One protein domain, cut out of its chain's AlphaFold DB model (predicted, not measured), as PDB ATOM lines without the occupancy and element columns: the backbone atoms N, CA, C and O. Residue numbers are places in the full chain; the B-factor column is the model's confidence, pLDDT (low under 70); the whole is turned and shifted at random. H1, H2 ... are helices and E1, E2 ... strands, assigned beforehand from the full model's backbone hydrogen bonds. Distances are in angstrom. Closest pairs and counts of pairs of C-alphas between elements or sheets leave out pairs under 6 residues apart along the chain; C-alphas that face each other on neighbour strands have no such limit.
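This is residues 33 to 241 of the 449 residues of an uncharacterized protein of Desulfacinum infernum DSM 9756 (UniProt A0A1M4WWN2). Two strongly twisted sheets lie face to face as a sandwich, one of E1, E3, E4, E6, E9 and E11, the other all antiparallel in the order E2, E5, E10, E7, E8. They are wound as a jelly roll, one long hairpin folded over both sheets in the nested antiparallel pairs E4 with E11, E5 with E10, E6 with E9 and E7 with E8. The printed part has 209 residues with four named helices and eleven named strands, in the order E1 E2 H1 E3 E4 E5 E6 E7 H2 E8 E9 H3 H4 E10 E11; under half of its residues are in these elements, mostly strand. It is compact, with a radius of gyration of the C-alphas of 16.5 A and spans of 46 by 40 by 38 A.

Start at E1, residues 35 to 37, antiparallel to E11, residues 228 to 238, where N 36 and O 235 are 2.8 A apart. Next find E2, residues 51 to 53, an edge strand antiparallel to E5, residues 85 to 90, with N 52 and O 89 at 2.9 A. H1, residues 57 to 60, stands at that sheet's level, at a height of 0.8 A fitted to just 6 of its C-alphas. E3, residues 61 to 65, and E4, residues 73 to 79, form a hairpin with N 62 and O 76 at 2.8 A; on E4's other side is E11, with N 77 and O 230 at 2.8 A. E6, residues 111 to 117, has E9, residues 177 to 183, on one side, with N 112 and O 182 at 2.8 A, and E11 on the other, with N 113 and O 236 at 2.8 A. E11 bends by 60 degrees at residue 233. E7, residues 132 to 139, is antiparallel to E8, residues 164 to 169, with N 133 and O 167 at 2.8 A, and to E10, residues 212 to 220, with N 134 and O 218 at 2.8 A. E10 also neighbours E5, with N 88 and O 215 at 2.8 A. H2, residues 155 to 158, only grazes this sheet. H3, residues 184 to 188, has a height of 6.3 A and is only just over E8, with 3 of its 5 C-alphas there. H4, residues 200 to 203, is on neither sheet. Its closest C-alpha to H3 is that of Ser 200, 6.6 A from that of Gln 188: close but not clearly touching. In H3 every O i to N i+4 pair is within hydrogen-bond range; H1, H2 and H4 are too short for one.

Find C-alpha 35, where E1 begins, at (12.791, 48.901, 197.190). E7 is 22.1 A long, E10 21.8 A, E9 19.6 A, E6 19.4 A and E4 19.3 A. E11, 27.6 A, ends at C-alpha 238, (4.743, 47.606, 198.668).

The C-alphas farthest apart are those of Ser 151 and Glu 172, 48.6 A. The printed part has no cut. The long links are E1 to E2, E5 to E6, E6 to E7, E7 to H2 and H3 to H4. The mean pLDDT of the printed part is 79.2; it is under 70 at residues 33, 130 to 132, 142 to 161, 190 to 203 and 221 to 225.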
ATOM      1  N   ALA A  33       6.452  52.868 200.712       61.78
ATOM      2  CA  ALA A  33       6.769  51.550 200.199       61.78
ATOM      3  C   ALA A  33       8.013  51.676 199.310       61.78
ATOM      4  O   ALA A  33       8.080  52.558 198.451       61.78
ATOM      5  N   GLY A  34       9.022  50.866 199.598       71.75
ATOM      6  CA  GLY A  34      10.374  51.082 199.119       71.75
ATOM      7  C   GLY A  34      11.021  49.787 198.668       71.75
ATOM      8  O   GLY A  34      10.851  48.727 199.277       71.75
ATOM      9  N   ARG A  35      11.799  49.898 197.593       85.25
ATOM     10  CA  ARG A  35      12.791  48.901 197.190       85.25
ATOM     11  C   ARG A  35      13.795  48.746 198.339       85.25
ATOM     12  O   ARG A  35      14.419  49.727 198.732       85.25
ATOM     13  N   LEU A  36      13.933  47.535 198.875       88.69
ATOM     14  CA  LEU A  36      14.939  47.218 199.893       88.69
ATOM     15  C   LEU A  36      16.287  46.896 199.230       88.69
ATOM     16  O   LEU A  36      17.321  47.374 199.684       88.69
ATOM     17  N   THR A  37      16.282  46.117 198.142       89.62
ATOM     18  CA  THR A  37      17.449  45.875 197.271       89.62
ATOM     19  C   THR A  37      17.011  45.305 195.918       89.62
ATOM     20  O   THR A  37      16.018  44.592 195.885       89.62
ATOM     21  N   CYS A  38      17.758  45.577 194.840       87.50
ATOM     22  CA  CYS A  38      17.621  44.952 193.508       87.50
ATOM     23  C   CYS A  38      18.980  44.513 192.922       87.50
ATOM     24  O   CYS A  38      19.171  44.541 191.723       87.50
ATOM     25  N   PHE A  39      19.966  44.200 193.772       89.88
ATOM     26  CA  PHE A  39      21.260  43.600 193.388       89.88
ATOM     27  C   PHE A  39      22.026  44.252 192.215       89.88
ATOM     28  O   PHE A  39      22.964  43.657 191.703       89.88
ATOM     29  N   GLU A  40      21.733  45.503 191.855       86.25
ATOM     30  CA  GLU A  40      22.290  46.193 190.678       86.25
ATOM     31  C   GLU A  40      23.828  46.251 190.652       86.25
ATOM     32  O   GLU A  40      24.444  46.375 189.599       86.25
ATOM     33  N   ARG A  41      24.465  46.222 191.831       84.88
ATOM     34  CA  ARG A  41      25.916  46.413 192.004       84.88
ATOM     35  C   ARG A  41      26.561  45.366 192.915       84.88
ATOM     36  O   ARG A  41      27.626  45.622 193.475       84.88
ATOM     37  N   GLY A  42      25.905  44.224 193.124       91.75
ATOM     38  CA  GLY A  42      26.378  43.171 194.027       91.75
ATOM     39  C   GLY A  42      25.401  42.802 195.142       91.75
ATOM     40  O   GLY A  42      24.294  43.334 195.244       91.75
ATOM     41  N   ILE A  43      25.835  41.888 196.017       94.56
ATOM     42  CA  ILE A  43      25.087  41.504 197.221       94.56
ATOM     43  C   ILE A  43      25.242  42.608 198.280       94.56
ATOM     44  O   ILE A  43      26.360  42.826 198.758       94.56
ATOM     45  N   PRO A  44      24.167  43.310 198.688       93.31
ATOM     46  CA  PRO A  44      24.269  44.281 199.769       93.31
ATOM     47  C   PRO A  44      24.588  43.545 201.068       93.31
ATOM     48  O   PRO A  44      23.888  42.608 201.448       93.31
ATOM     49  N   VAL A  45      25.626  43.985 201.771       93.44
ATOM     50  CA  VAL A  45      26.018  43.409 203.060       93.44
ATOM     51  C   VAL A  45      25.688  44.391 204.174       93.44
ATOM     52  O   VAL A  45      26.118  45.546 204.147       93.44
ATOM     53  N   ALA A  46      24.953  43.915 205.175       89.69
ATOM     54  CA  ALA A  46      24.610  44.669 206.368       89.69
ATOM     55  C   ALA A  46      25.887  45.029 207.145       89.69
ATOM     56  O   ALA A  46      26.572  44.161 207.691       89.69
ATOM     57  N   ARG A  47      26.209  46.324 207.186       84.25
ATOM     58  CA  ARG A  47      27.308  46.908 207.970       84.25
ATOM     59  C   ARG A  47      26.824  48.218 208.567       84.25
ATOM     60  O   ARG A  47      26.268  49.040 207.840       84.25
ATOM     61  N   GLU A  48      27.034  48.405 209.867       80.00
ATOM     62  CA  GLU A  48      26.564  49.595 210.590       80.00
ATOM     63  C   GLU A  48      25.078  49.874 210.292       80.00
ATOM     64  O   GLU A  48      24.248  48.988 210.419       80.00
ATOM     65  N   SER A  49      24.695  51.072 209.862       72.75
ATOM     66  CA  SER A  49      23.301  51.410 209.556       72.75
ATOM     67  C   SER A  49      22.799  50.920 208.189       72.75
ATOM     68  O   SER A  49      21.632  51.141 207.868       72.75
ATOM     69  N   ARG A  50      23.631  50.262 207.370       83.12
ATOM     70  CA  ARG A  50      23.238  49.834 206.017       83.12
ATOM     71  C   ARG A  50      22.368  48.580 206.054       83.12
ATOM     72  O   ARG A  50      22.676  47.624 206.770       83.12
ATOM     73  N   LEU A  51      21.303  48.592 205.253       88.62
ATOM     74  CA  LEU A  51      20.466  47.423 204.977       88.62
ATOM     75  C   LEU A  51      21.214  46.439 204.068       88.62
ATOM     76  O   LEU A  51      21.881  46.855 203.121       88.62
ATOM     77  N   GLY A  52      21.098  45.144 204.345       92.06
ATOM     78  CA  GLY A  52      21.692  44.094 203.523       92.06
ATOM     79  C   GLY A  52      21.589  42.704 204.146       92.06
ATOM     80  O   GLY A  52      20.987  42.511 205.202       92.06
ATOM     81  N   PHE A  53      22.221  41.729 203.502       93.38
ATOM     82  CA  PHE A  53      22.403  40.389 204.047       93.38
ATOM     83  C   PHE A  53      23.499  40.369 205.109       93.38
ATOM     84  O   PHE A  53      24.446  41.161 205.055       93.38
ATOM     85  N   ARG A  54      23.407  39.469 206.093       90.25
ATOM     86  CA  ARG A  54      24.466  39.350 207.107       90.25
ATOM     87  C   ARG A  54      25.791  38.975 206.440       90.25
ATOM     88  O   ARG A  54      25.782  38.195 205.493       90.25
ATOM     89  N   PRO A  55      26.945  39.422 206.970       89.50
ATOM     90  CA  PRO A  55      28.245  39.037 206.421       89.50
ATOM     91  C   PRO A  55      28.470  37.524 206.311       89.50
ATOM     92  O   PRO A  55      29.199  37.088 205.428       89.50
ATOM     93  N   VAL A  56      27.870  36.727 207.203       88.06
ATOM     94  CA  VAL A  56      27.934  35.259 207.144       88.06
ATOM     95  C   VAL A  56      27.036  34.678 206.047       88.06
ATOM     96  O   VAL A  56      27.448  33.736 205.384       88.06
ATOM     97  N   ASP A  57      25.869  35.276 205.803       91.38
ATOM     98  CA  ASP A  57      24.917  34.829 204.776       91.38
ATOM     99  C   ASP A  57      25.401  35.214 203.375       91.38
ATOM    100  O   ASP A  57      25.270  34.450 202.430       91.38
ATOM    101  N   ALA A  58      26.058  36.369 203.240       91.25
ATOM    102  CA  ALA A  58      26.650  36.799 201.975       91.25
ATOM    103  C   ALA A  58      27.723  35.826 201.439       91.25
ATOM    104  O   ALA A  58      28.069  35.906 200.268       91.25
ATOM    105  N   ARG A  59      28.251  34.910 202.269       90.94
ATOM    106  CA  ARG A  59      29.226  33.883 201.847       90.94
ATOM    107  C   ARG A  59      28.596  32.741 201.056       90.94
ATOM    108  O   ARG A  59      29.304  32.095 200.298       90.94
ATOM    109  N   VAL A  60      27.297  32.506 201.237       91.62
ATOM    110  CA  VAL A  60      26.519  31.508 200.482       91.62
ATOM    111  C   VAL A  60      25.725  32.156 199.344       91.62
ATOM    112  O   VAL A  60      24.774  31.584 198.819       91.62
ATOM    113  N   MET A  61      26.082  33.392 198.989       94.50
ATOM    114  CA  MET A  61      25.445  34.155 197.928       94.50
ATOM    115  C   MET A  61      26.499  34.602 196.925       94.50
ATOM    116  O   MET A  61      27.511  35.201 197.290       94.50
ATOM    117  N   ARG A  62      26.235  34.375 195.643       94.56
ATOM    118  CA  ARG A  62      27.064  34.868 194.546       94.56
ATOM    119  C   ARG A  62      26.261  35.848 193.713       94.56
ATOM    120  O   ARG A  62      25.152  35.551 193.286       94.56
ATOM    121  N   TRP A  63      26.830  37.019 193.461       94.75
ATOM    122  CA  TRP A  63      26.231  37.952 192.517       94.75
ATOM    123  C   TRP A  63      26.482  37.495 191.077       94.75
ATOM    124  O   TRP A  63      27.585  37.051 190.748       94.75
ATOM    125  N   ALA A  64      25.469  37.623 190.226       91.62
ATOM    126  CA  ALA A  64      25.574  37.406 188.790       91.62
ATOM    127  C   ALA A  64      25.023  38.627 188.043       91.62
ATOM    128  O   ALA A  64      23.954  39.130 188.391       91.62
ATOM    129  N   ALA A  65      25.767  39.093 187.038       88.44
ATOM    130  CA  ALA A  65      25.375  40.212 186.186       88.44
ATOM    131  C   ALA A  65      24.341  39.772 185.140       88.44
ATOM    132  O   ALA A  65      24.519  38.719 184.524       88.44
ATOM    133  N   GLY A  66      23.325  40.609 184.904       76.88
ATOM    134  CA  GLY A  66      22.266  40.363 183.918       76.88
ATOM    135  C   GLY A  66      21.412  39.114 184.196       76.88
ATOM    136  O   GLY A  66      21.680  38.349 185.124       76.88
ATOM    137  N   ASP A  67      20.372  38.899 183.379       78.56
ATOM    138  CA  ASP A  67      19.431  37.755 183.465       78.56
ATOM    139  C   ASP A  67      18.560  37.716 184.756       78.56
ATOM    140  O   ASP A  67      17.932  36.718 185.113       78.56
ATOM    141  N   ASP A  68      18.479  38.851 185.447       81.31
ATOM    142  CA  ASP A  68      17.483  39.238 186.455       81.31
ATOM    143  C   ASP A  68      16.264  39.941 185.824       81.31
ATOM    144  O   ASP A  68      16.205  40.125 184.608       81.31
ATOM    145  N   VAL A  69      15.270  40.327 186.635       79.50
ATOM    146  CA  VAL A  69      13.996  40.874 186.128       79.50
ATOM    147  C   VAL A  69      14.186  42.240 185.470       79.50
ATOM    148  O   VAL A  69      13.572  42.508 184.437       79.50
ATOM    149  N   ASP A  70      15.061  43.073 186.036       78.00
ATOM    150  CA  ASP A  70      15.339  44.428 185.547       78.00
ATOM    151  C   ASP A  70      16.617  44.491 184.667       78.00
ATOM    152  O   ASP A  70      16.984  45.562 184.181       78.00
ATOM    153  N   GLY A  71      17.294  43.357 184.427       76.00
ATOM    154  CA  GLY A  71      18.493  43.250 183.580       76.00
ATOM    155  C   GLY A  71      19.783  43.830 184.184       76.00
ATOM    156  O   GLY A  71      20.739  44.103 183.453       76.00
ATOM    157  N   THR A  72      19.818  44.047 185.498       79.94
ATOM    158  CA  THR A  72      20.925  44.644 186.249       79.94
ATOM    159  C   THR A  72      21.823  43.604 186.933       79.94
ATOM    160  O   THR A  72      23.029  43.547 186.679       79.94
ATOM    161  N   GLY A  73      21.263  42.745 187.778       87.62
ATOM    162  CA  GLY A  73      21.945  41.620 188.399       87.62
ATOM    163  C   GLY A  73      21.083  40.931 189.451       87.62
ATOM    164  O   GLY A  73      20.073  41.452 189.904       87.62
ATOM    165  N   ARG A  74      21.505  39.741 189.878       93.62
ATOM    166  CA  ARG A  74      20.777  38.899 190.844       93.62
ATOM    167  C   ARG A  74      21.701  38.285 191.877       93.62
ATOM    168  O   ARG A  74      22.921  38.237 191.697       93.62
ATOM    169  N   ALA A  75      21.110  37.747 192.937       94.44
ATOM    170  CA  ALA A  75      21.805  36.848 193.844       94.44
ATOM    171  C   ALA A  75      21.498  35.391 193.504       94.44
ATOM    172  O   ALA A  75      20.339  34.996 193.524       94.44
ATOM    173  N   VAL A  76      22.528  34.586 193.270       94.12
ATOM    174  CA  VAL A  76      22.449  33.123 193.324       94.12
ATOM    175  C   VAL A  76      22.695  32.712 194.770       94.12
ATOM    176  O   VAL A  76      23.723  33.077 195.339       94.12
ATOM    177  N   VAL A  77      21.746  32.006 195.376       93.00
ATOM    178  CA  VAL A  77      21.796  31.568 196.771       93.00
ATOM    179  C   VAL A  77      22.006  30.063 196.811       93.00
ATOM    180  O   VAL A  77      21.226  29.310 196.233       93.00
ATOM    181  N   GLU A  78      23.057  29.647 197.510       90.25
ATOM    182  CA  GLU A  78      23.546  28.269 197.533       90.25
ATOM    183  C   GLU A  78      23.498  27.733 198.971       90.25
ATOM    184  O   GLU A  78      24.481  27.791 199.711       90.25
ATOM    185  N   LEU A  79      22.323  27.279 199.419       85.56
ATOM    186  CA  LEU A  79      22.146  26.831 200.804       85.56
ATOM    187  C   LEU A  79      22.670  25.406 200.997       85.56
ATOM    188  O   LEU A  79      22.334  24.510 200.221       85.56
ATOM    189  N   THR A  80      23.424  25.189 202.075       82.19
ATOM    190  CA  THR A  80      23.911  23.867 202.504       82.19
ATOM    191  C   THR A  80      23.137  23.375 203.735       82.19
ATOM    192  O   THR A  80      22.436  24.170 204.380       82.19
ATOM    193  N   PRO A  81      23.260  22.094 204.129       78.00
ATOM    194  CA  PRO A  81      22.647  21.580 205.351       78.00
ATOM    195  C   PRO A  81      23.040  22.361 206.615       78.00
ATOM    196  O   PRO A  81      22.221  22.483 207.529       78.00
ATOM    197  N   GLU A  82      24.247  22.931 206.648       79.56
ATOM    198  CA  GLU A  82      24.792  23.748 207.740       79.56
ATOM    199  C   GLU A  82      24.338  25.217 207.671       79.56
ATOM    200  O   GLU A  82      24.393  25.931 208.676       79.56
ATOM    201  N   HIS A  83      23.874  25.682 206.506       82.75
ATOM    202  CA  HIS A  83      23.429  27.055 206.271       82.75
ATOM    203  C   HIS A  83      22.104  27.079 205.492       82.75
ATOM    204  O   HIS A  83      22.055  27.404 204.309       82.75
ATOM    205  N   ARG A  84      21.000  26.758 206.176       82.50
ATOM    206  CA  ARG A  84      19.661  26.612 205.563       82.50
ATOM    207  C   ARG A  84      18.849  27.903 205.432       82.50
ATOM    208  O   ARG A  84      17.671  27.854 205.074       82.50
ATOM    209  N   SER A  85      19.424  29.059 205.756       88.44
ATOM    210  CA  SER A  85      18.689  30.323 205.695       88.44
ATOM    211  C   SER A  85      19.579  31.545 205.577       88.44
ATOM    212  O   SER A  85      20.616  31.594 206.230       88.44
ATOM    213  N   VAL A  86      19.091  32.572 204.884       91.50
ATOM    214  CA  VAL A  86      19.740  33.884 204.768       91.50
ATOM    215  C   VAL A  86      18.856  34.981 205.354       91.50
ATOM    216  O   VAL A  86      17.629  34.912 205.276       91.50
ATOM    217  N   PHE A  87      19.469  36.008 205.938       91.50
ATOM    218  CA  PHE A  87      18.780  37.071 206.661       91.50
ATOM    219  C   PHE A  87      19.102  38.434 206.060       91.50
ATOM    220  O   PHE A  87      20.266  38.828 205.976       91.50
ATOM    221  N   PHE A  88      18.057  39.183 205.726       92.19
ATOM    222  CA  PHE A  88      18.123  40.570 205.297       92.19
ATOM    223  C   PHE A  88      17.717  41.495 206.447       92.19
ATOM    224  O   PHE A  88      16.591  41.422 206.946       92.19
ATOM    225  N   GLN A  89      18.633  42.357 206.883       89.12
ATOM    226  CA  GLN A  89      18.465  43.229 208.050       89.12
ATOM    227  C   GLN A  89      19.283  44.521 207.911       89.12
ATOM    228  O   GLN A  89      20.141  44.651 207.040       89.12
ATOM    229  N   ALA A  90      19.070  45.474 208.816       82.88
ATOM    230  CA  ALA A  90      20.047  46.532 209.056       82.88
ATOM    231  C   ALA A  90      21.264  45.988 209.820       82.88
ATOM    232  O   ALA A  90      21.119  45.114 210.676       82.88
ATOM    233  N   GLY A  91      22.459  46.532 209.568       75.62
ATOM    234  CA  GLY A  91      23.647  46.157 210.348       75.62
ATOM    235  C   GLY A  91      23.518  46.499 211.844       75.62
ATOM    236  O   GLY A  91      24.059  45.778 212.678       75.62
ATOM    237  N   ILE A  92      22.731  47.525 212.200       74.69
ATOM    238  CA  ILE A  92      22.256  47.779 213.562       74.69
ATOM    239  C   ILE A  92      20.801  47.320 213.641       74.69
ATOM    240  O   ILE A  92      19.909  47.961 213.084       74.69
ATOM    241  N   ARG A  93      20.544  46.255 214.403       70.31
ATOM    242  CA  ARG A  93      19.222  45.604 214.516       70.31
ATOM    243  C   ARG A  93      18.086  46.495 215.038       70.31
ATOM    244  O   ARG A  93      16.918  46.149 214.902       70.31
ATOM    245  N   ARG A  94      18.405  47.680 215.563       71.81
ATOM    246  CA  ARG A  94      17.429  48.687 216.009       71.81
ATOM    247  C   ARG A  94      16.806  49.530 214.882       71.81
ATOM    248  O   ARG A  94      16.053  50.450 215.189       71.81
ATOM    249  N   LEU A  95      17.134  49.304 213.602       79.75
ATOM    250  CA  LEU A  95      16.645  50.114 212.462       79.75
ATOM    251  C   LEU A  95      15.534  49.420 211.661       79.75
ATOM    252  O   LEU A  95      15.519  48.202 211.538       79.75
ATOM    253  N   TYR A  96      14.486  50.168 211.277       82.06
ATOM    254  CA  TYR A  96      13.217  49.583 210.793       82.06
ATOM    255  C   TYR A  96      13.438  49.378 209.314       82.06
ATOM    256  O   TYR A  96      13.894  50.320 208.672       82.06
ATOM    257  N   LEU A  97      13.123  48.210 208.752       85.12
ATOM    258  CA  LEU A  97      13.378  47.997 207.320       85.12
ATOM    259  C   LEU A  97      12.658  49.042 206.470       85.12
ATOM    260  O   LEU A  97      13.218  49.549 205.506       85.12
ATOM    261  N   LEU A  98      11.446  49.410 206.885       78.88
ATOM    262  CA  LEU A  98      10.601  50.357 206.175       78.88
ATOM    263  C   LEU A  98      11.135  51.800 206.212       78.88
ATOM    264  O   LEU A  98      10.998  52.515 205.227       78.88
ATOM    265  N   SER A  99      11.741  52.245 207.323       76.06
ATOM    266  CA  SER A  99      12.172  53.647 207.495       76.06
ATOM    267  C   SER A  99      13.687  53.856 207.560       76.06
ATOM    268  O   SER A  99      14.141  54.998 207.581       76.06
ATOM    269  N   GLY A 100      14.476  52.787 207.675       79.25
ATOM    270  CA  GLY A 100      15.908  52.843 207.977       79.25
ATOM    271  C   GLY A 100      16.236  53.491 209.329       79.25
ATOM    272  O   GLY A 100      17.399  53.777 209.602       79.25
ATOM    273  N   SER A 101      15.237  53.749 210.182       79.38
ATOM    274  CA  SER A 101      15.389  54.553 211.399       79.38
ATOM    275  C   SER A 101      15.060  53.767 212.670       79.38
ATOM    276  O   SER A 101      14.397  52.728 212.633       79.38
ATOM    277  N   GLY A 102      15.508  54.274 213.822       78.38
ATOM    278  CA  GLY A 102      15.109  53.754 215.134       78.38
ATOM    279  C   GLY A 102      13.698  54.169 215.565       78.38
ATOM    280  O   GLY A 102      13.189  53.650 216.553       78.38
ATOM    281  N   ARG A 103      13.050  55.089 214.839       80.25
ATOM    282  CA  ARG A 103      11.754  55.660 215.211       80.25
ATOM    283  C   ARG A 103      10.609  54.852 214.616       80.25
ATOM    284  O   ARG A 103      10.580  54.614 213.410       80.25
ATOM    285  N   TYR A 104       9.650  54.481 215.461       81.62
ATOM    286  CA  TYR A 104       8.436  53.804 215.015       81.62
ATOM    287  C   TYR A 104       7.584  54.762 214.192       81.62
ATOM    288  O   TYR A 104       7.260  55.861 214.649       81.62
ATOM    289  N   VAL A 105       7.235  54.338 212.980       79.75
ATOM    290  CA  VAL A 105       6.333  55.072 212.098       79.75
ATOM    291  C   VAL A 105       5.268  54.092 211.611       79.75
ATOM    292  O   VAL A 105       5.602  53.225 210.808       79.75
ATOM    293  N   PRO A 106       4.027  54.177 212.125       81.62
ATOM    294  CA  PRO A 106       2.943  53.315 211.677       81.62
ATOM    295  C   PRO A 106       2.546  53.654 210.237       81.62
ATOM    296  O   PRO A 106       2.661  54.805 209.806       81.62
ATOM    297  N   GLY A 107       2.025  52.662 209.520       74.75
ATOM    298  CA  GLY A 107       1.698  52.770 208.108       74.75
ATOM    299  C   GLY A 107       2.939  52.783 207.218       74.75
ATOM    300  O   GLY A 107       4.011  53.259 207.585       74.75
ATOM    301  N   GLY A 108       2.797  52.283 205.994       77.69
ATOM    302  CA  GLY A 108       3.815  52.478 204.961       77.69
ATOM    303  C   GLY A 108       3.967  51.337 203.971       77.69
ATOM    304  O   GLY A 108       4.387  51.602 202.847       77.69
ATOM    305  N   ALA A 109       3.542  50.131 204.336       89.00
ATOM    306  CA  ALA A 109       3.495  48.971 203.458       89.00
ATOM    307  C   ALA A 109       2.362  48.025 203.868       89.00
ATOM    308  O   ALA A 109       1.933  48.030 205.019       89.00
ATOM    309  N   ASP A 110       1.913  47.205 202.924       89.44
ATOM    310  CA  ASP A 110       0.894  46.177 203.141       89.44
ATOM    311  C   ASP A 110       1.382  44.779 202.723       89.44
ATOM    312  O   ASP A 110       0.804  43.770 203.143       89.44
ATOM    313  N   VAL A 111       2.440  44.714 201.906       91.81
ATOM    314  CA  VAL A 111       2.951  43.484 201.294       91.81
ATOM    315  C   VAL A 111       4.478  43.493 201.227       91.81
ATOM    316  O   VAL A 111       5.085  44.481 200.814       91.81
ATOM    317  N   LEU A 112       5.097  42.363 201.566       93.81
ATOM    318  CA  LEU A 112       6.466  42.021 201.184       93.81
ATOM    319  C   LEU A 112       6.476  41.464 199.762       93.81
ATOM    320  O   LEU A 112       5.746  40.515 199.468       93.81
ATOM    321  N   ARG A 113       7.324  42.023 198.899       93.69
ATOM    322  CA  ARG A 113       7.544  41.549 197.531       93.69
ATOM    323  C   ARG A 113       8.989  41.121 197.331       93.69
ATOM    324  O   ARG A 113       9.906  41.823 197.748       93.69
ATOM    325  N   PHE A 114       9.177  40.034 196.595       94.06
ATOM    326  CA  PHE A 114      10.451  39.697 195.972       94.06
ATOM    327  C   PHE A 114      10.243  38.871 194.703       94.06
ATOM    328  O   PHE A 114       9.151  38.346 194.474       94.06
ATOM    329  N   TRP A 115      11.281  38.775 193.880       93.88
ATOM    330  CA  TRP A 115      11.331  37.873 192.739       93.88
ATOM    331  C   TRP A 115      12.268  36.718 193.030       93.88
ATOM    332  O   TRP A 115      13.354  36.909 193.572       93.88
ATOM    333  N   VAL A 116      11.842  35.516 192.675       94.38
ATOM    334  CA  VAL A 116      12.617  34.301 192.898       94.38
ATOM    335  C   VAL A 116      12.614  33.448 191.644       94.38
ATOM    336  O   VAL A 116      11.583  33.322 190.985       94.38
ATOM    337  N   ARG A 117      13.754  32.852 191.315       93.94
ATOM    338  CA  ARG A 117      13.865  31.846 190.259       93.94
ATOM    339  C   ARG A 117      14.447  30.575 190.847       93.94
ATOM    340  O   ARG A 117      15.444  30.613 191.561       93.94
ATOM    341  N   ILE A 118      13.800  29.448 190.575       91.62
ATOM    342  CA  ILE A 118      14.182  28.153 191.146       91.62
ATOM    343  C   ILE A 118      14.575  27.217 190.010       91.62
ATOM    344  O   ILE A 118      13.754  26.995 189.117       91.62
ATOM    345  N   PRO A 119      15.801  26.670 190.003       89.75
ATOM    346  CA  PRO A 119      16.241  25.788 188.936       89.75
ATOM    347  C   PRO A 119      15.427  24.488 188.915       89.75
ATOM    348  O   PRO A 119      14.946  24.001 189.941       89.75
ATOM    349  N   SER A 120      15.273  23.913 187.724       87.81
ATOM    350  CA  SER A 120      14.645  22.601 187.555       87.81
ATOM    351  C   SER A 120      15.381  21.539 188.373       87.81
ATOM    352  O   SER A 120      16.607  21.539 188.438       87.81
ATOM    353  N   GLY A 121      14.632  20.638 189.012       80.81
ATOM    354  CA  GLY A 121      15.200  19.624 189.906       80.81
ATOM    355  C   GLY A 121      15.599  20.144 191.293       80.81
ATOM    356  O   GLY A 121      15.983  19.334 192.132       80.81
ATOM    357  N   SER A 122      15.463  21.453 191.564       84.19
ATOM    358  CA  SER A 122      15.657  22.003 192.909       84.19
ATOM    359  C   SER A 122      14.720  21.320 193.899       84.19
ATOM    360  O   SER A 122      13.533  21.122 193.595       84.19
ATOM    361  N   PRO A 123      15.208  21.007 195.105       79.44
ATOM    362  CA  PRO A 123      14.369  20.368 196.086       79.44
ATOM    363  C   PRO A 123      13.279  21.301 196.641       79.44
ATOM    364  O   PRO A 123      12.288  20.815 197.167       79.44
ATOM    365  N   LEU A 124      13.355  22.612 196.394       81.00
ATOM    366  CA  LEU A 124      12.320  23.590 196.760       81.00
ATOM    367  C   LEU A 124      11.025  23.488 195.923       81.00
ATOM    368  O   LEU A 124      10.026  24.143 196.236       81.00
ATOM    369  N   LEU A 125      11.033  22.695 194.847       86.50
ATOM    370  CA  LEU A 125       9.861  22.439 194.010       86.50
ATOM    371  C   LEU A 125       9.041  21.274 194.588       86.50
ATOM    372  O   LEU A 125       9.566  20.191 194.839       86.50
ATOM    373  N   SER A 126       7.730  21.460 194.746       82.44
ATOM    374  CA  SER A 126       6.829  20.427 195.267       82.44
ATOM    375  C   SER A 126       5.469  20.464 194.577       82.44
ATOM    376  O   SER A 126       4.847  21.518 194.469       82.44
ATOM    377  N   LYS A 127       4.976  19.297 194.138       80.50
ATOM    378  CA  LYS A 127       3.610  19.155 193.593       80.50
ATOM    379  C   LYS A 127       2.539  19.179 194.683       80.50
ATOM    380  O   LYS A 127       1.420  19.611 194.429       80.50
ATOM    381  N   THR A 128       2.870  18.664 195.866       74.38
ATOM    382  CA  THR A 128       1.924  18.420 196.966       74.38
ATOM    383  C   THR A 128       2.040  19.441 198.093       74.38
ATOM    384  O   THR A 128       1.155  19.511 198.940       74.38
ATOM    385  N   GLY A 129       3.091  20.266 198.085       70.56
ATOM    386  CA  GLY A 129       3.348  21.252 199.133       70.56
ATOM    387  C   GLY A 129       4.176  20.719 200.310       70.56
ATOM    388  O   GLY A 129       4.256  21.374 201.341       70.56
ATOM    389  N   GLU A 130       4.767  19.527 200.182       69.44
ATOM    390  CA  GLU A 130       5.525  18.857 201.254       69.44
ATOM    391  C   GLU A 130       6.886  19.503 201.552       69.44
ATOM    392  O   GLU A 130       7.365  19.433 202.681       69.44
ATOM    393  N   ARG A 131       7.507  20.140 200.552       65.19
ATOM    394  CA  ARG A 131       8.785  20.853 200.695       65.19
ATOM    395  C   ARG A 131       8.516  22.335 200.641       65.19
ATOM    396  O   ARG A 131       7.870  22.794 199.698       65.19
ATOM    397  N   THR A 132       8.933  23.073 201.655       69.94
ATOM    398  CA  THR A 132       8.467  24.441 201.850       69.94
ATOM    399  C   THR A 132       9.625  25.422 201.816       69.94
ATOM    400  O   THR A 132      10.690  25.237 202.390       69.94
ATOM    401  N   PHE A 133       9.413  26.511 201.103       85.19
ATOM    402  CA  PHE A 133      10.197  27.713 201.247       85.19
ATOM    403  C   PHE A 133       9.513  28.575 202.306       85.19
ATOM    404  O   PHE A 133       8.311  28.843 202.236       85.19
ATOM    405  N   GLY A 134      10.273  28.980 203.313       87.06
ATOM    406  CA  GLY A 134       9.805  29.818 204.404       87.06
ATOM    407  C   GLY A 134      10.293  31.248 204.249       87.06
ATOM    408  O   GLY A 134      11.475  31.492 204.010       87.06
ATOM    409  N   VAL A 135       9.397  32.207 204.462       90.06
ATOM    410  CA  VAL A 135       9.764  33.584 204.784       90.06
ATOM    411  C   VAL A 135       9.382  33.846 206.226       90.06
ATOM    412  O   VAL A 135       8.207  33.791 206.597       90.06
ATOM    413  N   TRP A 136      10.387  34.101 207.052       87.38
ATOM    414  CA  TRP A 136      10.207  34.433 208.455       87.38
ATOM    415  C   TRP A 136      10.494  35.915 208.647       87.38
ATOM    416  O   TRP A 136      11.415  36.485 208.063       87.38
ATOM    417  N   THR A 137       9.671  36.564 209.447       85.31
ATOM    418  CA  THR A 137       9.782  37.994 209.743       85.31
ATOM    419  C   THR A 137      10.166  38.163 211.193       85.31
ATOM    420  O   THR A 137       9.818  37.332 212.013       85.31
ATOM    421  N   TYR A 138      10.895  39.220 211.514       82.00
ATOM    422  CA  TYR A 138      11.308  39.525 212.878       82.00
ATOM    423  C   TYR A 138      10.923  40.960 213.180       82.00
ATOM    424  O   TYR A 138      11.252  41.880 212.418       82.00
ATOM    425  N   HIS A 139      10.224  41.143 214.290       80.19
ATOM    426  CA  HIS A 139       9.611  42.408 214.641       80.19
ATOM    427  C   HIS A 139      10.138  42.938 215.966       80.19
ATOM    428  O   HIS A 139      10.626  42.202 216.816       80.19
ATOM    429  N   TRP A 140       9.997  44.245 216.144       74.56
ATOM    430  CA  TRP A 140      10.324  44.920 217.389       74.56
ATOM    431  C   TRP A 140       9.145  45.791 217.834       74.56
ATOM    432  O   TRP A 140       8.565  46.529 217.029       74.56
ATOM    433  N   LYS A 141       8.794  45.724 219.122       72.31
ATOM    434  CA  LYS A 141       7.788  46.586 219.740       72.31
ATOM    435  C   LYS A 141       8.377  47.979 220.022       72.31
ATOM    436  O   LYS A 141       9.471  48.085 220.562       72.31
ATOM    437  N   PRO A 142       7.655  49.079 219.742       64.75
ATOM    438  CA  PRO A 142       8.130  50.416 220.092       64.75
ATOM    439  C   PRO A 142       8.516  50.529 221.578       64.75
ATOM    440  O   PRO A 142       7.700  50.228 222.450       64.75
ATOM    441  N   GLY A 143       9.744  50.984 221.849       62.16
ATOM    442  CA  GLY A 143      10.255  51.215 223.204       62.16
ATOM    443  C   GLY A 143      11.156  50.120 223.791       62.16
ATOM    444  O   GLY A 143      11.701  50.353 224.865       62.16
ATOM    445  N   ASP A 144      11.378  48.973 223.130       64.69
ATOM    446  CA  ASP A 144      12.360  48.008 223.672       64.69
ATOM    447  C   ASP A 144      13.807  48.451 223.354       64.69
ATOM    448  O   ASP A 144      14.339  48.209 222.275       64.69
ATOM    449  N   GLU A 145      14.477  49.099 224.305       50.78
ATOM    450  CA  GLU A 145      15.825  49.672 224.124       50.78
ATOM    451  C   GLU A 145      16.967  48.633 224.056       50.78
ATOM    452  O   GLU A 145      18.125  48.982 223.828       50.78
ATOM    453  N   HIS A 146      16.668  47.346 224.242       50.50
ATOM    454  CA  HIS A 146      17.667  46.307 224.527       50.50
ATOM    455  C   HIS A 146      17.777  45.205 223.468       50.50
ATOM    456  O   HIS A 146      18.292  44.116 223.729       50.50
ATOM    457  N   VAL A 147      17.319  45.488 222.254       49.69
ATOM    458  CA  VAL A 147      17.414  44.565 221.126       49.69
ATOM    459  C   VAL A 147      18.722  44.813 220.353       49.69
ATOM    460  O   VAL A 147      18.841  45.775 219.595       49.69
ATOM    461  N   GLY A 148      19.719  43.940 220.564       46.91
ATOM    462  CA  GLY A 148      20.916  43.797 219.715       46.91
ATOM    463  C   GLY A 148      22.094  44.759 219.964       46.91
ATOM    464  O   GLY A 148      22.417  45.567 219.094       46.91
ATOM    465  N   GLY A 149      22.803  44.616 221.095       37.78
ATOM    466  CA  GLY A 149      24.060  45.328 221.402       37.78
ATOM    467  C   GLY A 149      25.157  44.425 222.009       37.78
ATOM    468  O   GLY A 149      24.875  43.274 222.331       37.78
ATOM    469  N   PRO A 150      26.405  44.915 222.194       38.31
ATOM    470  CA  PRO A 150      27.599  44.084 222.444       38.31
ATOM    471  C   PRO A 150      27.574  43.214 223.711       38.31
ATOM    472  O   PRO A 150      28.283  42.216 223.773       38.31
ATOM    473  N   SER A 151      26.746  43.545 224.707       43.72
ATOM    474  CA  SER A 151      26.534  42.729 225.913       43.72
ATOM    475  C   SER A 151      25.356  41.742 225.804       43.72
ATOM    476  O   SER A 151      24.904  41.245 226.832       43.72
ATOM    477  N   ASN A 152      24.833  41.518 224.585       45.53
ATOM    478  CA  ASN A 152      23.871  40.492 224.149       45.53
ATOM    479  C   ASN A 152      23.172  39.714 225.279       45.53
ATOM    480  O   ASN A 152      23.528  38.581 225.589       45.53
ATOM    481  N   ARG A 153      22.129  40.320 225.852       47.22
ATOM    482  CA  ARG A 153      21.031  39.584 226.498       47.22
ATOM    483  C   ARG A 153      19.771  39.570 225.608       47.22
ATOM    484  O   ARG A 153      18.664  39.521 226.132       47.22
ATOM    485  N   GLY A 154      19.937  39.703 224.286       45.47
ATOM    486  CA  GLY A 154      18.872  40.017 223.322       45.47
ATOM    487  C   GLY A 154      18.762  39.088 222.108       45.47
ATOM    488  O   GLY A 154      18.138  39.475 221.124       45.47
ATOM    489  N   LEU A 155      19.335  37.880 222.140       49.47
ATOM    490  CA  LEU A 155      19.142  36.895 221.061       49.47
ATOM    491  C   LEU A 155      17.704  36.351 221.039       49.47
ATOM    492  O   LEU A 155      17.182  35.963 219.987       49.47
ATOM    493  N   ALA A 156      17.047  36.325 222.198       51.41
ATOM    494  CA  ALA A 156      15.735  35.715 222.332       51.41
ATOM    495  C   ALA A 156      14.558  36.695 222.162       51.41
ATOM    496  O   ALA A 156      13.479  36.251 221.773       51.41
ATOM    497  N   THR A 157      14.748  38.003 222.376       49.62
ATOM    498  CA  THR A 157      13.684  39.020 222.211       49.62
ATOM    499  C   THR A 157      13.301  39.208 220.739       49.62
ATOM    500  O   THR A 157      12.114  39.166 220.424       49.62
ATOM    501  N   ASP A 158      14.293  39.258 219.836       52.75
ATOM    502  CA  ASP A 158      14.098  39.162 218.373       52.75
ATOM    503  C   ASP A 158      13.302  37.906 218.014       52.75
ATOM    504  O   ASP A 158      12.424  37.903 217.151       52.75
ATOM    505  N   SER A 159      13.599  36.817 218.728       52.75
ATOM    506  CA  SER A 159      13.055  35.509 218.418       52.75
ATOM    507  C   SER A 159      11.624  35.271 218.939       52.75
ATOM    508  O   SER A 159      11.068  34.187 218.743       52.75
ATOM    509  N   MET A 160      11.036  36.253 219.626       53.41
ATOM    510  CA  MET A 160       9.675  36.208 220.164       53.41
ATOM    511  C   MET A 160       8.697  37.063 219.358       53.41
ATOM    512  O   MET A 160       7.583  37.272 219.809       53.41
ATOM    513  N   MET A 161       9.056  37.579 218.188       62.66
ATOM    514  CA  MET A 161       8.131  38.392 217.400       62.66
ATOM    515  C   MET A 161       8.246  38.026 215.919       62.66
ATOM    516  O   MET A 161       8.737  38.837 215.143       62.66
ATOM    517  N   HIS A 162       7.822  36.810 215.531       70.25
ATOM    518  CA  HIS A 162       7.913  36.338 214.137       70.25
ATOM    519  C   HIS A 162       6.626  35.941 213.439       70.25
ATOM    520  O   HIS A 162       5.942  35.001 213.838       70.25
ATOM    521  N   GLY A 163       6.369  36.556 212.298       73.94
ATOM    522  CA  GLY A 163       5.481  35.963 211.319       73.94
ATOM    523  C   GLY A 163       6.179  34.841 210.553       73.94
ATOM    524  O   GLY A 163       7.306  35.035 210.092       73.94
ATOM    525  N   TYR A 164       5.476  33.731 210.326       81.12
ATOM    526  CA  TYR A 164       5.910  32.644 209.444       81.12
ATOM    527  C   TYR A 164       4.970  32.555 208.245       81.12
ATOM    528  O   TYR A 164       3.760  32.410 208.414       81.12
ATOM    529  N   ALA A 165       5.524  32.673 207.045       86.50
ATOM    530  CA  ALA A 165       4.813  32.405 205.808       86.50
ATOM    531  C   ALA A 165       5.575  31.329 205.040       86.50
ATOM    532  O   ALA A 165       6.640  31.596 204.486       86.50
ATOM    533  N   GLU A 166       5.029  30.120 205.011       85.69
ATOM    534  CA  GLU A 166       5.584  29.007 204.246       85.69
ATOM    535  C   GLU A 166       4.692  28.710 203.048       85.69
ATOM    536  O   GLU A 166       3.463  28.838 203.097       85.69
ATOM    537  N   PHE A 167       5.336  28.337 201.957       87.94
ATOM    538  CA  PHE A 167       4.703  27.967 200.706       87.94
ATOM    539  C   PHE A 167       5.672  27.108 199.903       87.94
ATOM    540  O   PHE A 167       6.872  27.091 200.161       87.94
ATOM    541  N   SER A 168       5.157  26.396 198.919       88.94
ATOM    542  CA  SER A 168       5.975  25.624 197.988       88.94
ATOM    543  C   SER A 168       5.852  26.193 196.593       88.94
ATOM    544  O   SER A 168       4.861  26.846 196.264       88.94
ATOM    545  N   PHE A 169       6.839  25.902 195.758       91.06
ATOM    546  CA  PHE A 169       6.803  26.267 194.353       91.06
ATOM    547  C   PHE A 169       6.395  25.072 193.514       91.06
ATOM    548  O   PHE A 169       6.895  23.961 193.692       91.06
ATOM    549  N   ARG A 170       5.479  25.302 192.583       91.38
ATOM    550  CA  ARG A 170       5.039  24.274 191.651       91.38
ATOM    551  C   ARG A 170       6.155  23.930 190.656       91.38
ATOM    552  O   ARG A 170       6.767  24.856 190.119       91.38
ATOM    553  N   PRO A 171       6.413  22.641 190.362       91.38
ATOM    554  CA  PRO A 171       7.466  22.247 189.425       91.38
ATOM    555  C   PRO A 171       7.335  22.861 188.031       91.38
ATOM    556  O   PRO A 171       8.345  23.185 187.420       91.38
ATOM    557  N   GLU A 172       6.115  23.078 187.539       92.50
ATOM    558  CA  GLU A 172       5.845  23.712 186.242       92.50
ATOM    559  C   GLU A 172       6.291  25.183 186.148       92.50
ATOM    560  O   GLU A 172       6.324  25.749 185.056       92.50
ATOM    561  N   CYS A 173       6.649  25.806 187.273       92.50
ATOM    562  CA  CYS A 173       7.181  27.163 187.316       92.50
ATOM    563  C   CYS A 173       8.711  27.215 187.453       92.50
ATOM    564  O   CYS A 173       9.266  28.300 187.632       92.50
ATOM    565  N   SER A 174       9.404  26.075 187.367       93.06
ATOM    566  CA  SER A 174      10.866  26.041 187.428       93.06
ATOM    567  C   SER A 174      11.513  26.860 186.306       93.06
ATOM    568  O   SER A 174      10.969  27.026 185.215       93.06
ATOM    569  N   GLY A 175      12.690  27.420 186.589       91.75
ATOM    570  CA  GLY A 175      13.478  28.221 185.650       91.75
ATOM    571  C   GLY A 175      12.882  29.588 185.299       91.75
ATOM    572  O   GLY A 175      13.504  30.339 184.552       91.75
ATOM    573  N   ARG A 176      11.713  29.950 185.838       92.62
ATOM    574  CA  ARG A 176      11.067  31.248 185.611       92.62
ATOM    575  C   ARG A 176      11.285  32.178 186.796       92.62
ATOM    576  O   ARG A 176      11.370  31.726 187.935       92.62
ATOM    577  N   TRP A 177      11.328  33.479 186.524       93.38
ATOM    578  CA  TRP A 177      11.176  34.491 187.562       93.38
ATOM    579  C   TRP A 177       9.725  34.503 188.040       93.38
ATOM    580  O   TRP A 177       8.808  34.677 187.240       93.38
ATOM    581  N   ILE A 178       9.538  34.286 189.337       93.75
ATOM    582  CA  ILE A 178       8.247  34.224 190.019       93.75
ATOM    583  C   ILE A 178       8.171  35.417 190.962       93.75
ATOM    584  O   ILE A 178       9.009  35.561 191.858       93.75
ATOM    585  N   ARG A 179       7.158  36.267 190.797       93.81
ATOM    586  CA  ARG A 179       6.887  37.349 191.746       93.81
ATOM    587  C   ARG A 179       6.137  36.803 192.952       93.81
ATOM    588  O   ARG A 179       4.967  36.441 192.859       93.81
ATOM    589  N   VAL A 180       6.779  36.827 194.114       93.94
ATOM    590  CA  VAL A 180       6.157  36.447 195.384       93.94
ATOM    591  C   VAL A 180       5.675  37.692 196.120       93.94
ATOM    592  O   VAL A 180       6.411  38.668 196.279       93.94
ATOM    593  N   GLN A 181       4.426  37.647 196.586       93.62
ATOM    594  CA  GLN A 181       3.789  38.700 197.374       93.62
ATOM    595  C   GLN A 181       3.167  38.117 198.644       93.62
ATOM    596  O   GLN A 181       2.272  37.273 198.583       93.62
ATOM    597  N   LEU A 182       3.628  38.592 199.801       92.94
ATOM    598  CA  LEU A 182       3.186  38.138 201.118       92.94
ATOM    599  C   LEU A 182       2.626  39.321 201.910       92.94
ATOM    600  O   LEU A 182       3.358  40.236 202.278       92.94
ATOM    601  N   SER A 183       1.323  39.306 202.165       91.81
ATOM    602  CA  SER A 183       0.635  40.233 203.070       91.81
ATOM    603  C   SER A 183       0.772  39.789 204.528       91.81
ATOM    604  O   SER A 183       1.144  38.651 204.800       91.81
ATOM    605  N   GLU A 184       0.396  40.644 205.480       87.56
ATOM    606  CA  GLU A 184       0.329  40.296 206.910       87.56
ATOM    607  C   GLU A 184      -0.455  38.988 207.163       87.56
ATOM    608  O   GLU A 184      -0.041  38.153 207.969       87.56
ATOM    609  N   LYS A 185      -1.537  38.742 206.409       87.62
ATOM    610  CA  LYS A 185      -2.342  37.512 206.510       87.62
ATOM    611  C   LYS A 185      -1.544  36.244 206.240       87.62
ATOM    612  O   LYS A 185      -1.818  35.214 206.859       87.62
ATOM    613  N   ALA A 186      -0.564  36.306 205.336       87.25
ATOM    614  CA  ALA A 186       0.305  35.173 205.031       87.25
ATOM    615  C   ALA A 186       1.030  34.667 206.284       87.25
ATOM    616  O   ALA A 186       1.219  33.464 206.426       87.25
ATOM    617  N   PHE A 187       1.347  35.581 207.203       84.00
ATOM    618  CA  PHE A 187       2.081  35.319 208.436       84.00
ATOM    619  C   PHE A 187       1.188  34.978 209.635       84.00
ATOM    620  O   PHE A 187       1.669  34.485 210.656       84.00
ATOM    621  N   GLN A 188      -0.116  35.247 209.534       80.06
ATOM    622  CA  GLN A 188      -1.073  35.091 210.634       80.06
ATOM    623  C   GLN A 188      -1.886  33.795 210.575       80.06
ATOM    624  O   GLN A 188      -2.553  33.448 211.551       80.06
ATOM    625  N   LYS A 189      -1.834  33.069 209.452       75.62
ATOM    626  CA  LYS A 189      -2.605  31.832 209.240       75.62
ATOM    627  C   LYS A 189      -1.926  30.547 209.734       75.62
ATOM    628  O   LYS A 189      -2.620  29.555 209.930       75.62
ATOM    629  N   GLN A 190      -0.605  30.538 209.927       63.97
ATOM    630  CA  GLN A 190       0.142  29.339 210.338       63.97
ATOM    631  C   GLN A 190       0.086  29.129 211.854       63.97
ATOM    632  O   GLN A 190       0.201  30.097 212.594       63.97
ATOM    633  N   ARG A 191      -0.094  27.885 212.328       57.69
ATOM    634  CA  ARG A 191      -0.429  27.579 213.737       57.69
ATOM    635  C   ARG A 191       0.584  26.680 214.469       57.69
ATOM    636  O   ARG A 191       0.520  26.590 215.692       57.69
ATOM    637  N   ASP A 192       1.513  26.032 213.763       43.16
ATOM    638  CA  ASP A 192       2.222  24.838 214.271       43.16
ATOM    639  C   ASP A 192       3.548  25.027 214.969       43.16
ATOM    640  O   ASP A 192       4.281  24.072 215.225       43.16
ATOM    641  N   TYR A 193       3.820  26.237 215.415       45.34
ATOM    642  CA  TYR A 193       4.945  26.425 216.292       45.34
ATOM    643  C   TYR A 193       4.444  26.834 217.664       45.34
ATOM    644  O   TYR A 193       3.668  27.768 217.835       45.34
ATOM    645  N   TYR A 194       5.004  26.194 218.683       45.94
ATOM    646  CA  TYR A 194       5.103  26.686 220.063       45.94
ATOM    647  C   TYR A 194       5.617  28.149 220.154       45.94
ATOM    648  O   TYR A 194       5.634  28.731 221.235       45.94
ATOM    649  N   HIS A 195       6.004  28.742 219.017       47.12
ATOM    650  CA  HIS A 195       6.324  30.144 218.757       47.12
ATOM    651  C   HIS A 195       5.137  31.054 218.414       47.12
ATOM    652  O   HIS A 195       5.295  32.271 218.445       47.12
ATOM    653  N   TRP A 196       3.944  30.524 218.123       48.88
ATOM    654  CA  TRP A 196       2.806  31.347 217.696       48.88
ATOM    655  C   TRP A 196       2.358  32.335 218.777       48.88
ATOM    656  O   TRP A 196       1.850  33.409 218.477       48.88
ATOM    657  N   TYR A 197       2.658  32.028 220.043       47.78
ATOM    658  CA  TYR A 197       2.406  32.917 221.178       47.78
ATOM    659  C   TYR A 197       3.208  34.224 221.178       47.78
ATOM    660  O   TYR A 197       3.027  35.062 222.060       47.78
ATOM    661  N   ALA A 198       4.104  34.391 220.213       46.47
ATOM    662  CA  ALA A 198       5.091  35.442 220.235       46.47
ATOM    663  C   ALA A 198       4.793  36.530 219.182       46.47
ATOM    664  O   ALA A 198       4.868  37.704 219.489       46.47
ATOM    665  N   ALA A 199       4.327  36.217 217.972       45.22
ATOM    666  CA  ALA A 199       4.192  37.255 216.944       45.22
ATOM    667  C   ALA A 199       2.861  37.988 216.951       45.22
ATOM    668  O   ALA A 199       2.819  39.133 217.368       45.22
ATOM    669  N   SER A 200       1.766  37.332 216.563       54.69
ATOM    670  CA  SER A 200       0.476  38.007 216.381       54.69
ATOM    671  C   SER A 200      -0.012  38.654 217.678       54.69
ATOM    672  O   SER A 200      -0.472  39.782 217.668       54.69
ATOM    673  N   GLY A 201       0.180  38.019 218.836       56.12
ATOM    674  CA  GLY A 201      -0.166  38.628 220.122       56.12
ATOM    675  C   GLY A 201       0.743  39.790 220.542       56.12
ATOM    676  O   GLY A 201       0.302  40.640 221.315       56.12
ATOM    677  N   VAL A 202       2.004  39.850 220.090       59.41
ATOM    678  CA  VAL A 202       2.951  40.931 220.441       59.41
ATOM    679  C   VAL A 202       2.904  42.072 219.430       59.41
ATOM    680  O   VAL A 202       2.953  43.227 219.848       59.41
ATOM    681  N   THR A 203       2.763  41.770 218.139       62.84
ATOM    682  CA  THR A 203       2.716  42.746 217.048       62.84
ATOM    683  C   THR A 203       1.315  43.236 216.730       62.84
ATOM    684  O   THR A 203       1.237  44.377 216.320       62.84
ATOM    685  N   ALA A 204       0.221  42.493 216.961       72.62
ATOM    686  CA  ALA A 204      -1.131  42.957 216.587       72.62
ATOM    687  C   ALA A 204      -1.590  44.291 217.204       72.62
ATOM    688  O   ALA A 204      -2.377  44.982 216.563       72.62
ATOM    689  N   PRO A 205      -1.134  44.715 218.403       75.94
ATOM    690  CA  PRO A 205      -1.392  46.078 218.877       75.94
ATOM    691  C   PRO A 205      -0.712  47.171 218.033       75.94
ATOM    692  O   PRO A 205      -0.951  48.356 218.256       75.94
ATOM    693  N   TYR A 206       0.180  46.785 217.126       80.50
ATOM    694  CA  TYR A 206       1.013  47.637 216.293       80.50
ATOM    695  C   TYR A 206       0.814  47.281 214.816       80.50
ATOM    696  O   TYR A 206       0.326  46.217 214.451       80.50
ATOM    697  N   ASP A 207       1.237  48.177 213.934       84.62
ATOM    698  CA  ASP A 207       1.336  47.864 212.510       84.62
ATOM    699  C   ASP A 207       2.433  46.801 212.259       84.62
ATOM    700  O   ASP A 207       3.603  46.986 212.623       84.62
ATOM    701  N   PHE A 208       2.036  45.674 211.655       84.69
ATOM    702  CA  PHE A 208       2.901  44.525 211.372       84.69
ATOM    703  C   PHE A 208       4.135  44.927 210.555       84.69
ATOM    704  O   PHE A 208       5.265  44.642 210.949       84.69
ATOM    705  N   TRP A 209       3.958  45.658 209.457       87.12
ATOM    706  CA  TRP A 209       5.067  46.036 208.580       87.12
ATOM    707  C   TRP A 209       5.901  47.176 209.152       87.12
ATOM    708  O   TRP A 209       7.122  47.183 209.002       87.12
ATOM    709  N   ALA A 210       5.273  48.098 209.880       84.38
ATOM    710  CA  ALA A 210       5.983  49.150 210.596       84.38
ATOM    711  C   ALA A 210       6.878  48.608 211.714       84.38
ATOM    712  O   ALA A 210       7.810  49.293 212.122       84.38
ATOM    713  N   THR A 211       6.600  47.407 212.233       82.56
ATOM    714  CA  THR A 211       7.427  46.765 213.264       82.56
ATOM    715  C   THR A 211       8.548  45.884 212.702       82.56
ATOM    716  O   THR A 211       9.391  45.434 213.478       82.56
ATOM    717  N   LEU A 212       8.606  45.670 211.381       85.88
ATOM    718  CA  LEU A 212       9.546  44.756 210.723       85.88
ATOM    719  C   LEU A 212      11.004  45.263 210.758       85.88
ATOM    720  O   LEU A 212      11.311  46.395 210.364       85.88
ATOM    721  N   ARG A 213      11.927  44.391 211.182       83.75
ATOM    722  CA  ARG A 213      13.376  44.666 211.316       83.75
ATOM    723  C   ARG A 213      14.261  43.756 210.480       83.75
ATOM    724  O   ARG A 213      15.342  44.164 210.059       83.75
ATOM    725  N   GLN A 214      13.810  42.532 210.265       87.38
ATOM    726  CA  GLN A 214      14.570  41.523 209.554       87.38
ATOM    727  C   GLN A 214      13.611  40.580 208.832       87.38
ATOM    728  O   GLN A 214      12.545  40.239 209.346       87.38
ATOM    729  N   VAL A 215      14.017  40.168 207.636       90.44
ATOM    730  CA  VAL A 215      13.374  39.114 206.851       90.44
ATOM    731  C   VAL A 215      14.378  37.982 206.710       90.44
ATOM    732  O   VAL A 215      15.544  38.223 206.408       90.44
ATOM    733  N   GLN A 216      13.941  36.755 206.938       90.31
ATOM    734  CA  GLN A 216      14.737  35.551 206.772       90.31
ATOM    735  C   GLN A 216      14.083  34.673 205.710       90.31
ATOM    736  O   GLN A 216      12.890  34.392 205.782       90.31
ATOM    737  N   PHE A 217      14.879  34.225 204.750       91.19
ATOM    738  CA  PHE A 217      14.487  33.230 203.761       91.19
ATOM    739  C   PHE A 217      15.051  31.883 204.197       91.19
ATOM    740  O   PHE A 217      16.233  31.804 204.540       91.19
ATOM    741  N   VAL A 218      14.220  30.846 204.222       86.81
ATOM    742  CA  VAL A 218      14.547  29.539 204.803       86.81
ATOM    743  C   VAL A 218      14.152  28.429 203.840       86.81
ATOM    744  O   VAL A 218      13.037  28.432 203.325       86.81
ATOM    745  N   SER A 219      15.040  27.456 203.636       81.25
ATOM    746  CA  SER A 219      14.662  26.171 203.042       81.25
ATOM    747  C   SER A 219      14.176  25.227 204.145       81.25
ATOM    748  O   SER A 219      14.923  24.912 205.079       81.25
ATOM    749  N   LEU A 220      12.912  24.809 204.068       72.56
ATOM    750  CA  LEU A 220      12.250  23.937 205.033       72.56
ATOM    751  C   LEU A 220      11.902  22.600 204.372       72.56
ATOM    752  O   LEU A 220      11.170  22.529 203.388       72.56
ATOM    753  N   GLY A 221      12.393  21.517 204.970       62.81
ATOM    754  CA  GLY A 221      12.114  20.162 204.501       62.81
ATOM    755  C   GLY A 221      13.013  19.763 203.343       62.81
ATOM    756  O   GLY A 221      12.591  19.822 202.203       62.81
ATOM    757  N   ASP A 222      14.228  19.338 203.694       55.88
ATOM    758  CA  ASP A 222      15.215  18.714 202.810       55.88
ATOM    759  C   ASP A 222      16.256  18.002 203.684       55.88
ATOM    760  O   ASP A 222      17.437  18.350 203.690       55.88
ATOM    761  N   GLY A 223      15.804  17.101 204.563       52.31
ATOM    762  CA  GLY A 223      16.683  16.414 205.523       52.31
ATOM    763  C   GLY A 223      17.893  15.757 204.853       52.31
ATOM    764  O   GLY A 223      18.979  15.786 205.424       52.31
ATOM    765  N   ASP A 224      17.707  15.321 203.604       60.78
ATOM    766  CA  ASP A 224      18.679  14.543 202.840       60.78
ATOM    767  C   ASP A 224      19.240  15.276 201.606       60.78
ATOM    768  O   ASP A 224      20.099  14.729 200.919       60.78
ATOM    769  N   ALA A 225      18.769  16.490 201.276       67.00
ATOM    770  CA  ALA A 225      19.314  17.211 200.124       67.00
ATOM    771  C   ALA A 225      20.644  17.873 200.496       67.00
ATOM    772  O   ALA A 225      20.714  18.667 201.436       67.00
ATOM    773  N   GLU A 226      21.688  17.587 199.719       71.50
ATOM    774  CA  GLU A 226      23.020  18.166 199.918       71.50
ATOM    775  C   GLU A 226      23.054  19.678 199.652       71.50
ATOM    776  O   GLU A 226      23.955  20.369 200.127       71.50
ATOM    777  N   ARG A 227      22.082  20.208 198.893       78.75
ATOM    778  CA  ARG A 227      22.041  21.621 198.502       78.75
ATOM    779  C   ARG A 227      20.637  22.079 198.094       78.75
ATOM    780  O   ARG A 227      19.900  21.325 197.460       78.75
ATOM    781  N   ALA A 228      20.290  23.329 198.412       81.56
ATOM    782  CA  ALA A 228      19.053  23.978 197.971       81.56
ATOM    783  C   ALA A 228      19.352  25.323 197.291       81.56
ATOM    784  O   ALA A 228      19.597  26.335 197.954       81.56
ATOM    785  N   ASP A 229      19.297  25.310 195.960       87.56
ATOM    786  CA  ASP A 229      19.610  26.462 195.119       87.56
ATOM    787  C   ASP A 229      18.377  27.231 194.681       87.56
ATOM    788  O   ASP A 229      17.342  26.653 194.324       87.56
ATOM    789  N   TRP A 230      18.536  28.547 194.657       91.75
ATOM    790  CA  TRP A 230      17.567  29.489 194.126       91.75
ATOM    791  C   TRP A 230      18.245  30.820 193.815       91.75
ATOM    792  O   TRP A 230      19.369  31.090 194.234       91.75
ATOM    793  N   GLU A 231      17.556  31.668 193.070       93.88
ATOM    794  CA  GLU A 231      18.022  33.004 192.746       93.88
ATOM    795  C   GLU A 231      17.026  34.046 193.247       93.88
ATOM    796  O   GLU A 231      15.815  33.840 193.163       93.88
ATOM    797  N   LEU A 232      17.536  35.158 193.774       93.75
ATOM    798  CA  LEU A 232      16.762  36.266 194.325       93.75
ATOM    799  C   LEU A 232      16.981  37.524 193.500       93.75
ATOM    800  O   LEU A 232      18.124  37.891 193.212       93.75
ATOM    801  N   ASP A 233      15.892  38.240 193.256       91.44
ATOM    802  CA  ASP A 233      15.928  39.594 192.733       91.44
ATOM    803  C   ASP A 233      14.876  40.495 193.410       91.44
ATOM    804  O   ASP A 233      13.864  40.034 193.948       91.44
ATOM    805  N   CYS A 234      15.153  41.797 193.424       89.56
ATOM    806  CA  CYS A 234      14.271  42.882 193.831       89.56
ATOM    807  C   CYS A 234      13.381  42.600 195.052       89.56
ATOM    808  O   CYS A 234      12.165  42.436 194.933       89.56
ATOM    809  N   LEU A 235      13.982  42.637 196.240       92.38
ATOM    810  CA  LEU A 235      13.287  42.611 197.523       92.38
ATOM    811  C   LEU A 235      12.749  44.008 197.863       92.38
ATOM    812  O   LEU A 235      13.471  45.005 197.779       92.38
ATOM    813  N   GLY A 236      11.496  44.099 198.294       92.31
ATOM    814  CA  GLY A 236      10.854  45.370 198.611       92.31
ATOM    815  C   GLY A 236       9.607  45.236 199.474       92.31
ATOM    816  O   GLY A 236       9.055  44.153 199.650       92.31
ATOM    817  N   LEU A 237       9.152  46.371 199.989       91.56
ATOM    818  CA  LEU A 237       7.855  46.511 200.643       91.56
ATOM    819  C   LEU A 237       6.953  47.373 199.758       91.56
ATOM    820  O   LEU A 237       7.385  48.412 199.263       91.56
ATOM    821  N   GLU A 238       5.707  46.952 199.556       89.81
ATOM    822  CA  GLU A 238       4.743  47.606 198.668       89.81
ATOM    823  C   GLU A 238       3.495  48.042 199.431       89.81
ATOM    824  O   GLU A 238       3.026  47.345 200.332       89.81
ATOM    825  N   ARG A 239       2.926  49.188 199.039       89.69
ATOM    826  CA  ARG A 239       1.566  49.563 199.429       89.69
ATOM    827  C   ARG A 239       0.608  48.981 198.412       89.69
ATOM    828  O   ARG A 239       0.831  49.112 197.208       89.69
ATOM    829  N   ARG A 240      -0.474  48.385 198.893       87.75
ATOM    830  CA  ARG A 240      -1.559  47.901 198.041       87.75
ATOM    831  C   ARG A 240      -2.891  48.318 198.650       87.75
ATOM    832  O   ARG A 240      -3.035  48.246 199.868       87.75
ATOM    833  N   PRO A 241      -3.874  48.729 197.830       88.81
ATOM    834  CA  PRO A 241      -5.207  49.019 198.333       88.81
ATOM    835  C   PRO A 241      -5.751  47.824 199.115       88.81
ATOM    836  O   PRO A 241      -5.719  46.687 198.638       88.81
TER     837      PRO A 241